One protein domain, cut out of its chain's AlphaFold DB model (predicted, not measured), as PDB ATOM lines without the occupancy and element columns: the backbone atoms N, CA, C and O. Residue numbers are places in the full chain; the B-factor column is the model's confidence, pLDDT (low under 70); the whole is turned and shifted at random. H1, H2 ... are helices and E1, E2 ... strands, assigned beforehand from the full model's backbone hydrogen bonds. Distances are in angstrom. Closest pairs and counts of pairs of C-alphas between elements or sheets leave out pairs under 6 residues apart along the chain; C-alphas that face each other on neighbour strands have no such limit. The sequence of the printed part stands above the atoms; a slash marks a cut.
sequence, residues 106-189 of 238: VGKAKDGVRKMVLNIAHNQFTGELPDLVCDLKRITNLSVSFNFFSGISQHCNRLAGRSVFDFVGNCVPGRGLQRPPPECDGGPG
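Overview. This is residues 106 to 189 of the 238 residues of an uncharacterized protein of Oryza sativa subsp. indica (UniProt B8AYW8). With little regular structure, the chain is wound in stacked turns, with E1, E3 and residues 165 to 166 side by side, E2 beside E4, and H1 beside H2. Of 84 printed residues, 29 are in named elements, E1, E2, H1, E3, E4, H2: class mixed, two parallel two-stranded sheets. It is a rod, 48 by 22 by 21 A, only just compact, close to loose, with a radius of gyration of the C-alphas of 13.8 A.

Along the chain. E1, residues 116 to 119, begins at C-alpha 116 (-5.100, 21.941, 39.324). E2 is 126 to 129, H1 131 to 134, E3 139 to 143, E4 148 to 152, 11.1 A long, and H2 154 to 160, ending at C-alpha 160 (-6.690, 37.863, 38.026).

Arrangement. Within hydrogen-bond range are N 118 and O 141 of E1 and E3, 2.9 A, and N 150 and O 127 of E2 and E4, 2.8 A. H1 and H2 touch, their closest C-alphas, Cys 134 and Cys 156, 5.0 A apart. H2 has 1 of 3 O i to N i+4 pairs within range, 4 of 4 to N i+3.

Size, cuts and confidence. The printed part has no cut and no long link. Residues 161 to 189 hold no named element. Low-confidence residues include 106 to 116 and 185 to 189.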
ATOM      1  N   VAL A 106      -1.062  17.166  36.519       44.94
ATOM      2  CA  VAL A 106      -1.822  17.158  37.787       44.94
ATOM      3  C   VAL A 106      -0.893  16.939  38.987       44.94
ATOM      4  O   VAL A 106      -0.546  15.809  39.338       44.94
ATOM      5  N   GLY A 107      -0.522  18.030  39.659       40.34
ATOM      6  CA  GLY A 107       0.273  17.992  40.888       40.34
ATOM      7  C   GLY A 107      -0.484  17.386  42.079       40.34
ATOM      8  O   GLY A 107      -1.521  17.894  42.513       40.34
ATOM      9  N   LYS A 108       0.065  16.318  42.673       37.41
ATOM     10  CA  LYS A 108      -0.398  15.792  43.967       37.41
ATOM     11  C   LYS A 108       0.077  16.725  45.089       37.41
ATOM     12  O   LYS A 108       1.261  16.742  45.415       37.41
ATOM     13  N   ALA A 109      -0.831  17.490  45.694       44.88
ATOM     14  CA  ALA A 109      -0.537  18.184  46.950       44.88
ATOM     15  C   ALA A 109      -0.484  17.178  48.112       44.88
ATOM     16  O   ALA A 109      -1.202  16.174  48.092       44.88
ATOM     17  N   LYS A 110       0.348  17.451  49.124       44.88
ATOM     18  CA  LYS A 110       0.590  16.529  50.248       44.88
ATOM     19  C   LYS A 110      -0.619  16.369  51.182       44.88
ATOM     20  O   LYS A 110      -0.760  15.326  51.807       44.88
ATOM     21  N   ASP A 111      -1.532  17.338  51.185       62.00
ATOM     22  CA  ASP A 111      -2.643  17.446  52.146       62.00
ATOM     23  C   ASP A 111      -3.974  16.882  51.597       62.00
ATOM     24  O   ASP A 111      -5.060  17.346  51.941       62.00
ATOM     25  N   GLY A 112      -3.920  15.945  50.641       53.56
ATOM     26  CA  GLY A 112      -5.089  15.319  49.995       53.56
ATOM     27  C   GLY A 112      -5.883  16.218  49.026       53.56
ATOM     28  O   GLY A 112      -6.502  15.729  48.074       53.56
ATOM     29  N   VAL A 113      -5.828  17.541  49.194       56.38
ATOM     30  CA  VAL A 113      -6.469  18.521  48.307       56.38
ATOM     31  C   VAL A 113      -5.711  18.613  46.978       56.38
ATOM     32  O   VAL A 113      -4.801  19.423  46.827       56.38
ATOM     33  N   ARG A 114      -6.111  17.811  45.978       59.09
ATOM     34  CA  ARG A 114      -5.629  17.944  44.585       59.09
ATOM     35  C   ARG A 114      -5.741  19.414  44.141       59.09
ATOM     36  O   ARG A 114      -6.813  20.011  44.287       59.09
ATOM     37  N   LYS A 115      -4.654  19.974  43.607       63.56
ATOM     38  CA  LYS A 115      -4.573  21.338  43.063       63.56
ATOM     39  C   LYS A 115      -4.374  21.235  41.555       63.56
ATOM     40  O   LYS A 115      -3.508  20.488  41.106       63.56
ATOM     41  N   MET A 116      -5.186  21.949  40.783       69.88
ATOM     42  CA  MET A 116      -5.100  21.941  39.324       69.88
ATOM     43  C   MET A 116      -4.117  23.024  38.870       69.88
ATOM     44  O   MET A 116      -4.219  24.179  39.292       69.88
ATOM     45  N   VAL A 117      -3.168  22.643  38.020       71.88
ATOM     46  CA  VAL A 117      -2.215  23.541  37.363       71.88
ATOM     47  C   VAL A 117      -2.382  23.338  35.865       71.88
ATOM     48  O   VAL A 117      -2.267  22.213  35.380       71.88
ATOM     49  N   LEU A 118      -2.679  24.416  35.144       74.06
ATOM     50  CA  LEU A 118      -2.828  24.414  33.695       74.06
ATOM     51  C   LEU A 118      -1.888  25.467  33.110       74.06
ATOM     52  O   LEU A 118      -2.037  26.657  33.371       74.06
ATOM     53  N   ASN A 119      -0.915  25.020  32.323       71.69
ATOM     54  CA  ASN A 119      -0.042  25.900  31.564       71.69
ATOM     55  C   ASN A 119      -0.221  25.590  30.077       71.69
ATOM     56  O   ASN A 119       0.060  24.476  29.638       71.69
ATOM     57  N   ILE A 120      -0.718  26.577  29.338       73.06
ATOM     58  CA  ILE A 120      -0.867  26.576  27.879       73.06
ATOM     59  C   ILE A 120      -0.178  27.806  27.259       73.06
ATOM     60  O   ILE A 120      -0.468  28.181  26.123       73.06
ATOM     61  N   ALA A 121       0.730  28.451  27.997       75.81
ATOM     62  CA  ALA A 121       1.486  29.607  27.532       75.81
ATOM     63  C   ALA A 121       2.435  29.268  26.369       75.81
ATOM     64  O   ALA A 121       2.742  28.100  26.123       75.81
ATOM     65  N   HIS A 122       2.904  30.295  25.656       74.19
ATOM     66  CA  HIS A 122       3.809  30.192  24.498       74.19
ATOM     67  C   HIS A 122       3.296  29.285  23.361       74.19
ATOM     68  O   HIS A 122       4.080  28.667  22.641       74.19
ATOM     69  N   ASN A 123       1.975  29.214  23.190       72.69
ATOM     70  CA  ASN A 123       1.319  28.534  22.075       72.69
ATOM     71  C   ASN A 123       0.764  29.568  21.073       72.69
ATOM     72  O   ASN A 123       1.115  30.748  21.108       72.69
ATOM     73  N   GLN A 124      -0.069  29.117  20.135       72.31
ATOM     74  CA  GLN A 124      -0.695  29.959  19.108       72.31
ATOM     75  C   GLN A 124      -2.230  29.923  19.204       72.31
ATOM     76  O   GLN A 124      -2.920  29.981  18.191       72.31
ATOM     77  N   PHE A 125      -2.774  29.789  20.419       72.94
ATOM     78  CA  PHE A 125      -4.222  29.780  20.636       72.94
ATOM     79  C   PHE A 125      -4.827  31.166  20.381       72.94
ATOM     80  O   PHE A 125      -4.286  32.178  20.828       72.94
ATOM     81  N   THR A 126      -5.948  31.191  19.664       71.62
ATOM     82  CA  THR A 126      -6.712  32.379  19.254       71.62
ATOM     83  C   THR A 126      -8.131  32.337  19.834       71.62
ATOM     84  O   THR A 126      -8.521  31.358  20.468       71.62
ATOM     85  N   GLY A 127      -8.914  33.400  19.622       75.12
ATOM     86  CA  GLY A 127     -10.294  33.493  20.109       75.12
ATOM     87  C   GLY A 127     -10.383  33.900  21.581       75.12
ATOM     88  O   GLY A 127      -9.454  34.495  22.131       75.12
ATOM     89  N   GLU A 128     -11.511  33.615  22.228       79.25
ATOM     90  CA  GLU A 128     -11.746  33.998  23.625       79.25
ATOM     91  C   GLU A 128     -11.448  32.854  24.601       79.25
ATOM     92  O   GLU A 128     -11.758  31.695  24.333       79.25
ATOM     93  N   LEU A 129     -10.869  33.172  25.763       79.25
ATOM     94  CA  LEU A 129     -10.656  32.197  26.835       79.25
ATOM     95  C   LEU A 129     -11.992  31.895  27.554       79.25
ATOM     96  O   LEU A 129     -12.518  32.797  28.222       79.25
ATOM     97  N   PRO A 130     -12.531  30.660  27.473       73.94
ATOM     98  CA  PRO A 130     -13.895  30.368  27.904       73.94
ATOM     99  C   PRO A 130     -14.037  30.210  29.424       73.94
ATOM    100  O   PRO A 130     -13.175  29.637  30.099       73.94
ATOM    101  N   ASP A 131     -15.194  30.633  29.942       71.94
ATOM    102  CA  ASP A 131     -15.621  30.613  31.351       71.94
ATOM    103  C   ASP A 131     -15.253  29.324  32.093       71.94
ATOM    104  O   ASP A 131     -14.757  29.366  33.221       71.94
ATOM    105  N   LEU A 132     -15.451  28.175  31.436       70.56
ATOM    106  CA  LEU A 132     -15.227  26.843  31.997       70.56
ATOM    107  C   LEU A 132     -13.803  26.651  32.535       70.56
ATOM    108  O   LEU A 132     -13.639  25.989  33.557       70.56
ATOM    109  N   VAL A 133     -12.786  27.231  31.886       72.25
ATOM    110  CA  VAL A 133     -11.380  27.147  32.329       72.25
ATOM    111  C   VAL A 133     -11.161  27.961  33.609       72.25
ATOM    112  O   VAL A 133     -10.356  27.582  34.463       72.25
ATOM    113  N   CYS A 134     -11.908  29.052  33.772       72.94
ATOM    114  CA  CYS A 134     -11.768  29.991  34.879       72.94
ATOM    115  C   CYS A 134     -12.633  29.640  36.104       72.94
ATOM    116  O   CYS A 134     -12.235  29.942  37.229       72.94
ATOM    117  N   ASP A 135     -13.752  28.934  35.918       72.44
ATOM    118  CA  ASP A 135     -14.587  28.399  37.007       72.44
ATOM    119  C   ASP A 135     -14.138  27.006  37.514       72.44
ATOM    120  O   ASP A 135     -14.799  26.391  38.362       72.44
ATOM    121  N   LEU A 136     -12.973  26.507  37.072       71.75
ATOM    122  CA  LEU A 136     -12.339  25.298  37.612       71.75
ATOM    123  C   LEU A 136     -12.014  25.464  39.109       71.75
ATOM    124  O   LEU A 136     -10.932  25.910  39.484       71.75
ATOM    125  N   LYS A 137     -12.923  25.006  39.983       65.56
ATOM    126  CA  LYS A 137     -12.908  25.141  41.462       65.56
ATOM    127  C   LYS A 137     -11.606  24.755  42.196       65.56
ATOM    128  O   LYS A 137     -11.494  25.009  43.392       65.56
ATOM    129  N   ARG A 138     -10.647  24.106  41.526       68.94
ATOM    130  CA  ARG A 138      -9.357  23.649  42.082       68.94
ATOM    131  C   ARG A 138      -8.135  24.327  41.445       68.94
ATOM    132  O   ARG A 138      -7.009  23.952  41.782       68.94
ATOM    133  N   ILE A 139      -8.320  25.262  40.508       73.38
ATOM    134  CA  ILE A 139      -7.211  25.870  39.768       73.38
ATOM    135  C   ILE A 139      -6.373  26.778  40.671       73.38
ATOM    136  O   ILE A 139      -6.882  27.642  41.379       73.38
ATOM    137  N   THR A 140      -5.073  26.490  40.707       73.69
ATOM    138  CA  THR A 140      -4.078  27.151  41.566       73.69
ATOM    139  C   THR A 140      -2.952  27.789  40.747       73.69
ATOM    140  O   THR A 140      -2.209  28.606  41.274       73.69
ATOM    141  N   ASN A 141      -2.837  27.459  39.460       74.56
ATOM    142  CA  ASN A 141      -2.066  28.228  38.486       74.56
ATOM    143  C   ASN A 141      -2.683  28.007  37.094       74.56
ATOM    144  O   ASN A 141      -2.942  26.860  36.715       74.56
ATOM    145  N   LEU A 142      -2.957  29.100  36.384       79.88
ATOM    146  CA  LEU A 142      -3.436  29.162  35.010       79.88
ATOM    147  C   LEU A 142      -2.534  30.132  34.238       79.88
ATOM    148  O   LEU A 142      -2.646  31.343  34.409       79.88
ATOM    149  N   SER A 143      -1.663  29.619  33.375       82.81
ATOM    150  CA  SER A 143      -0.861  30.461  32.482       82.81
ATOM    151  C   SER A 143      -1.296  30.238  31.037       82.81
ATOM    152  O   SER A 143      -1.296  29.110  30.538       82.81
ATOM    153  N   VAL A 144      -1.718  31.324  30.393       83.31
ATOM    154  CA  VAL A 144      -2.170  31.397  28.993       83.31
ATOM    155  C   VAL A 144      -1.370  32.438  28.202       83.31
ATOM    156  O   VAL A 144      -1.743  32.811  27.089       83.31
ATOM    157  N   SER A 145      -0.279  32.945  28.776       87.25
ATOM    158  CA  SER A 145       0.520  34.037  28.224       87.25
ATOM    159  C   SER A 145       1.209  33.691  26.902       87.25
ATOM    160  O   SER A 145       1.344  32.528  26.525       87.25
ATOM    161  N   PHE A 146       1.622  34.714  26.158       85.94
ATOM    162  CA  PHE A 146       2.296  34.591  24.861       85.94
ATOM    163  C   PHE A 146       1.502  33.796  23.802       85.94
ATOM    164  O   PHE A 146       2.099  33.213  22.900       85.94
ATOM    165  N   ASN A 147       0.167  33.812  23.877       82.88
ATOM    166  CA  ASN A 147      -0.763  33.305  22.859       82.88
ATOM    167  C   ASN A 147      -1.343  34.477  22.035       82.88
ATOM    168  O   ASN A 147      -0.747  35.551  21.989       82.88
ATOM    169  N   PHE A 148      -2.477  34.283  21.362       82.75
ATOM    170  CA  PHE A 148      -3.202  35.294  20.586       82.75
ATOM    171  C   PHE A 148      -4.681  35.365  21.015       82.75
ATOM    172  O   PHE A 148      -5.561  35.624  20.194       82.75
ATOM    173  N   PHE A 149      -4.978  35.125  22.301       84.25
ATOM    174  CA  PHE A 149      -6.345  35.248  22.818       84.25
ATOM    175  C   PHE A 149      -6.839  36.694  22.652       84.25
ATOM    176  O   PHE A 149      -6.213  37.629  23.161       84.25
ATOM    177  N   SER A 150      -7.951  36.871  21.941       81.06
ATOM    178  CA  SER A 150      -8.602  38.161  21.676       81.06
ATOM    179  C   SER A 150      -9.542  38.592  22.802       81.06
ATOM    180  O   SER A 150      -9.832  39.775  22.950       81.06
ATOM    181  N   GLY A 151     -10.010  37.643  23.613       82.62
ATOM    182  CA  GLY A 151     -10.948  37.887  24.704       82.62
ATOM    183  C   GLY A 151     -10.636  37.050  25.939       82.62
ATOM    184  O   GLY A 151     -10.034  35.977  25.865       82.62
ATOM    185  N   ILE A 152     -11.054  37.552  27.098       82.38
ATOM    186  CA  ILE A 152     -10.994  36.851  28.383       82.38
ATOM    187  C   ILE A 152     -12.359  37.002  29.039       82.38
ATOM    188  O   ILE A 152     -12.787  38.130  29.304       82.38
ATOM    189  N   SER A 153     -13.004  35.878  29.351       79.44
ATOM    190  CA  SER A 153     -14.285  35.862  30.057       79.44
ATOM    191  C   SER A 153     -14.266  36.696  31.343       79.44
ATOM    192  O   SER A 153     -13.293  36.704  32.109       79.44
ATOM    193  N   GLN A 154     -15.396  37.341  31.645       77.88
ATOM    194  CA  GLN A 154     -15.577  38.080  32.893       77.88
ATOM    195  C   GLN A 154     -15.375  37.196  34.136       77.88
ATOM    196  O   GLN A 154     -14.939  37.702  35.174       77.88
ATOM    197  N   HIS A 155     -15.611  35.883  34.031       75.56
ATOM    198  CA  HIS A 155     -15.394  34.924  35.116       75.56
ATOM    199  C   HIS A 155     -13.905  34.827  35.501       75.56
ATOM    200  O   HIS A 155     -13.573  34.727  36.685       75.56
ATOM    201  N   CYS A 156     -12.988  34.993  34.544       76.12
ATOM    202  CA  CYS A 156     -11.541  34.982  34.774       76.12
ATOM    203  C   CYS A 156     -11.031  36.184  35.591       76.12
ATOM    204  O   CYS A 156      -9.962  36.098  36.202       76.12
ATOM    205  N   ASN A 157     -11.797  37.280  35.703       74.50
ATOM    206  CA  ASN A 157     -11.444  38.390  36.603       74.50
ATOM    207  C   ASN A 157     -11.336  37.928  38.073       74.50
ATOM    208  O   ASN A 157     -10.537  38.479  38.829       74.50
ATOM    209  N   ARG A 158     -12.065  36.867  38.462       72.81
ATOM    210  CA  ARG A 158     -11.972  36.228  39.790       72.81
ATOM    211  C   ARG A 158     -10.589  35.614  40.063       72.81
ATOM    212  O   ARG A 158     -10.195  35.494  41.222       72.81
ATOM    213  N   LEU A 159      -9.859  35.220  39.015       70.81
ATOM    214  CA  LEU A 159      -8.513  34.641  39.105       70.81
ATOM    215  C   LEU A 159      -7.404  35.693  38.971       70.81
ATOM    216  O   LEU A 159      -6.357  35.553  39.605       70.81
ATOM    217  N   ALA A 160      -7.643  36.763  38.204       61.91
ATOM    218  CA  ALA A 160      -6.690  37.863  38.026       61.91
ATOM    219  C   ALA A 160      -6.261  38.497  39.367       61.91
ATOM    220  O   ALA A 160      -5.089  38.805  39.561       61.91
ATOM    221  N   GLY A 161      -7.181  38.605  40.333       57.75
ATOM    222  CA  GLY A 161      -6.896  39.119  41.681       57.75
ATOM    223  C   GLY A 161      -6.118  38.180  42.617       57.75
ATOM    224  O   GLY A 161      -5.942  38.518  43.784       57.75
ATOM    225  N   ARG A 162      -5.684  36.992  42.165       60.88
ATOM    226  CA  ARG A 162      -4.994  35.988  43.005       60.88
ATOM    227  C   ARG A 162      -3.513  35.771  42.675       60.88
ATOM    228  O   ARG A 162      -2.898  34.917  43.305       60.88
ATOM    229  N   SER A 163      -2.954  36.466  41.681       61.12
ATOM    230  CA  SER A 163      -1.634  36.141  41.090       61.12
ATOM    231  C   SER A 163      -1.538  34.694  40.567       61.12
ATOM    232  O   SER A 163      -0.460  34.118  40.464       61.12
ATOM    233  N   VAL A 164      -2.699  34.103  40.258       73.81
ATOM    234  CA  VAL A 164      -2.890  32.710  39.817       73.81
ATOM    235  C   VAL A 164      -3.144  32.626  38.311       73.81
ATOM    236  O   VAL A 164      -3.060  31.539  37.748       73.81
ATOM    237  N   PHE A 165      -3.455  33.751  37.661       85.38
ATOM    238  CA  PHE A 165      -3.795  33.827  36.245       85.38
ATOM    239  C   PHE A 165      -2.863  34.785  35.505       85.38
ATOM    240  O   PHE A 165      -2.875  35.987  35.764       85.38
ATOM    241  N   ASP A 166      -2.075  34.238  34.583       85.75
ATOM    242  CA  ASP A 166      -1.176  34.982  33.704       85.75
ATOM    243  C   ASP A 166      -1.672  34.923  32.254       85.75
ATOM    244  O   ASP A 166      -1.837  33.845  31.681       85.75
ATOM    245  N   PHE A 167      -1.894  36.099  31.672       88.94
ATOM    246  CA  PHE A 167      -2.386  36.306  30.310       88.94
ATOM    247  C   PHE A 167      -1.567  37.363  29.541       88.94
ATOM    248  O   PHE A 167      -2.026  37.880  28.519       88.94
ATOM    249  N   VAL A 168      -0.360  37.697  30.011       90.50
ATOM    250  CA  VAL A 168       0.567  38.633  29.344       90.50
ATOM    251  C   VAL A 168       0.873  38.177  27.910       90.50
ATOM    252  O   VAL A 168       0.890  36.986  27.626       90.50
ATOM    253  N   GLY A 169       1.109  39.098  26.976       89.12
ATOM    254  CA  GLY A 169       1.471  38.757  25.597       89.12
ATOM    255  C   GLY A 169       0.350  38.068  24.809       89.12
ATOM    256  O   GLY A 169       0.638  37.190  24.006       89.12
ATOM    257  N   ASN A 170      -0.906  38.446  25.058       89.94
ATOM    258  CA  ASN A 170      -2.078  38.089  24.250       89.94
ATOM    259  C   ASN A 170      -2.595  39.316  23.476       89.94
ATOM    260  O   ASN A 170      -1.878  40.310  23.369       89.94
ATOM    261  N   CYS A 171      -3.814  39.251  22.938       90.00
ATOM    262  CA  CYS A 171      -4.446  40.293  22.126       90.00
ATOM    263  C   CYS A 171      -5.725  40.856  22.764       90.00
ATOM    264  O   CYS A 171      -6.686  41.169  22.068       90.00
ATOM    265  N   VAL A 172      -5.752  40.976  24.095       88.81
ATOM    266  CA  VAL A 172      -6.969  41.295  24.858       88.81
ATOM    267  C   VAL A 172      -7.185  42.816  24.964       88.81
ATOM    268  O   VAL A 172      -6.378  43.494  25.612       88.81
ATOM    269  N   PRO A 173      -8.277  43.382  24.410       83.56
ATOM    270  CA  PRO A 173      -8.537  44.820  24.450       83.56
ATOM    271  C   PRO A 173      -8.579  45.399  25.869       83.56
ATOM    272  O   PRO A 173      -9.067  44.776  26.814       83.56
ATOM    273  N   GLY A 174      -8.071  46.625  26.023       84.44
ATOM    274  CA  GLY A 174      -8.103  47.359  27.294       84.44
ATOM    275  C   GLY A 174      -7.221  46.783  28.411       84.44
ATOM    276  O   GLY A 174      -7.351  47.206  29.560       84.44
ATOM    277  N   ARG A 175      -6.326  45.830  28.115       86.00
ATOM    278  CA  ARG A 175      -5.370  45.266  29.083       86.00
ATOM    279  C   ARG A 175      -3.943  45.752  28.827       86.00
ATOM    280  O   ARG A 175      -3.557  46.042  27.701       86.00
ATOM    281  N   GLY A 176      -3.146  45.812  29.894       86.25
ATOM    282  CA  GLY A 176      -1.709  46.069  29.803       86.25
ATOM    283  C   GLY A 176      -0.915  44.839  29.350       86.25
ATOM    284  O   GLY A 176      -1.405  43.709  29.416       86.25
ATOM    285  N   LEU A 177       0.335  45.071  28.930       89.69
ATOM    286  CA  LEU A 177       1.313  44.032  28.566       89.69
ATOM    287  C   LEU A 177       0.789  43.016  27.527       89.69
ATOM    288  O   LEU A 177       1.064  41.823  27.619       89.69
ATOM    289  N   GLN A 178       0.002  43.484  26.560       92.81
ATOM    290  CA  GLN A 178      -0.457  42.703  25.408       92.81
ATOM    291  C   GLN A 178       0.550  42.805  24.249       92.81
ATOM    292  O   GLN A 178       1.450  43.651  24.285       92.81
ATOM    293  N   ARG A 179       0.432  41.938  23.238       89.75
ATOM    294  CA  ARG A 179       1.241  42.017  22.010       89.75
ATOM    295  C   ARG A 179       0.953  43.332  21.261       89.75
ATOM    296  O   ARG A 179      -0.183  43.811  21.291       89.75
ATOM    297  N   PRO A 180       1.954  43.934  20.598       83.06
ATOM    298  CA  PRO A 180       1.766  45.165  19.844       83.06
ATOM    299  C   PRO A 180       1.161  44.906  18.450       83.06
ATOM    300  O   PRO A 180       1.327  43.820  17.892       83.06
ATOM    301  N   PRO A 181       0.551  45.925  17.821       77.12
ATOM    302  CA  PRO A 181       0.419  46.006  16.367       77.12
ATOM    303  C   PRO A 181       1.730  45.643  15.637       77.12
ATOM    304  O   PRO A 181       2.792  46.121  16.050       77.12
ATOM    305  N   PRO A 182       1.704  44.840  14.554       77.00
ATOM    306  CA  PRO A 182       0.527  44.287  13.876       77.00
ATOM    307  C   PRO A 182       0.066  42.911  14.401       77.00
ATOM    308  O   PRO A 182      -0.855  42.330  13.836       77.00
ATOM    309  N   GLU A 183       0.695  42.350  15.442       74.38
ATOM    310  CA  GLU A 183       0.478  40.952  15.871       74.38
ATOM    311  C   GLU A 183      -0.963  40.653  16.320       74.38
ATOM    312  O   GLU A 183      -1.394  39.504  16.252       74.38
ATOM    313  N   CYS A 184      -1.703  41.679  16.749       77.38
ATOM    314  CA  CYS A 184      -3.108  41.580  17.157       77.38
ATOM    315  C   CYS A 184      -4.105  42.184  16.161       77.38
ATOM    316  O   CYS A 184      -5.308  42.036  16.354       77.38
ATOM    317  N   ASP A 185      -3.631  42.822  15.087       67.00
ATOM    318  CA  ASP A 185      -4.495  43.378  14.036       67.00
ATOM    319  C   ASP A 185      -4.879  42.310  12.983       67.00
ATOM    320  O   ASP A 185      -5.615  42.576  12.034       67.00
ATOM    321  N   GLY A 186      -4.386  41.076  13.151       58.69
ATOM    322  CA  GLY A 186      -4.648  39.913  12.302       58.69
ATOM    323  C   GLY A 186      -5.921  39.145  12.667       58.69
ATOM    324  O   GLY A 186      -5.852  37.955  12.975       58.69
ATOM    325  N   GLY A 187      -7.083  39.800  12.625       47.66
ATOM    326  CA  GLY A 187      -8.376  39.111  12.733       47.66
ATOM    327  C   GLY A 187      -8.644  38.177  11.531       47.66
ATOM    328  O   GLY A 187      -8.200  38.491  10.422       47.66
ATOM    329  N   PRO A 188      -9.377  37.052  11.685       47.22
ATOM    330  CA  PRO A 188      -9.685  36.152  10.568       47.22
ATOM    331  C   PRO A 188     -10.652  36.793   9.552       47.22
ATOM    332  O   PRO A 188     -11.867  36.694   9.689       47.22
ATOM    333  N   GLY A 189     -10.107  37.448   8.524       50.25
ATOM    334  CA  GLY A 189     -10.858  38.022   7.398       50.25
ATOM    335  C   GLY A 189     -10.382  39.421   7.006       50.25
ATOM    336  O   GLY A 189      -9.950  39.625   5.875       50.25
TER     337      GLY A 189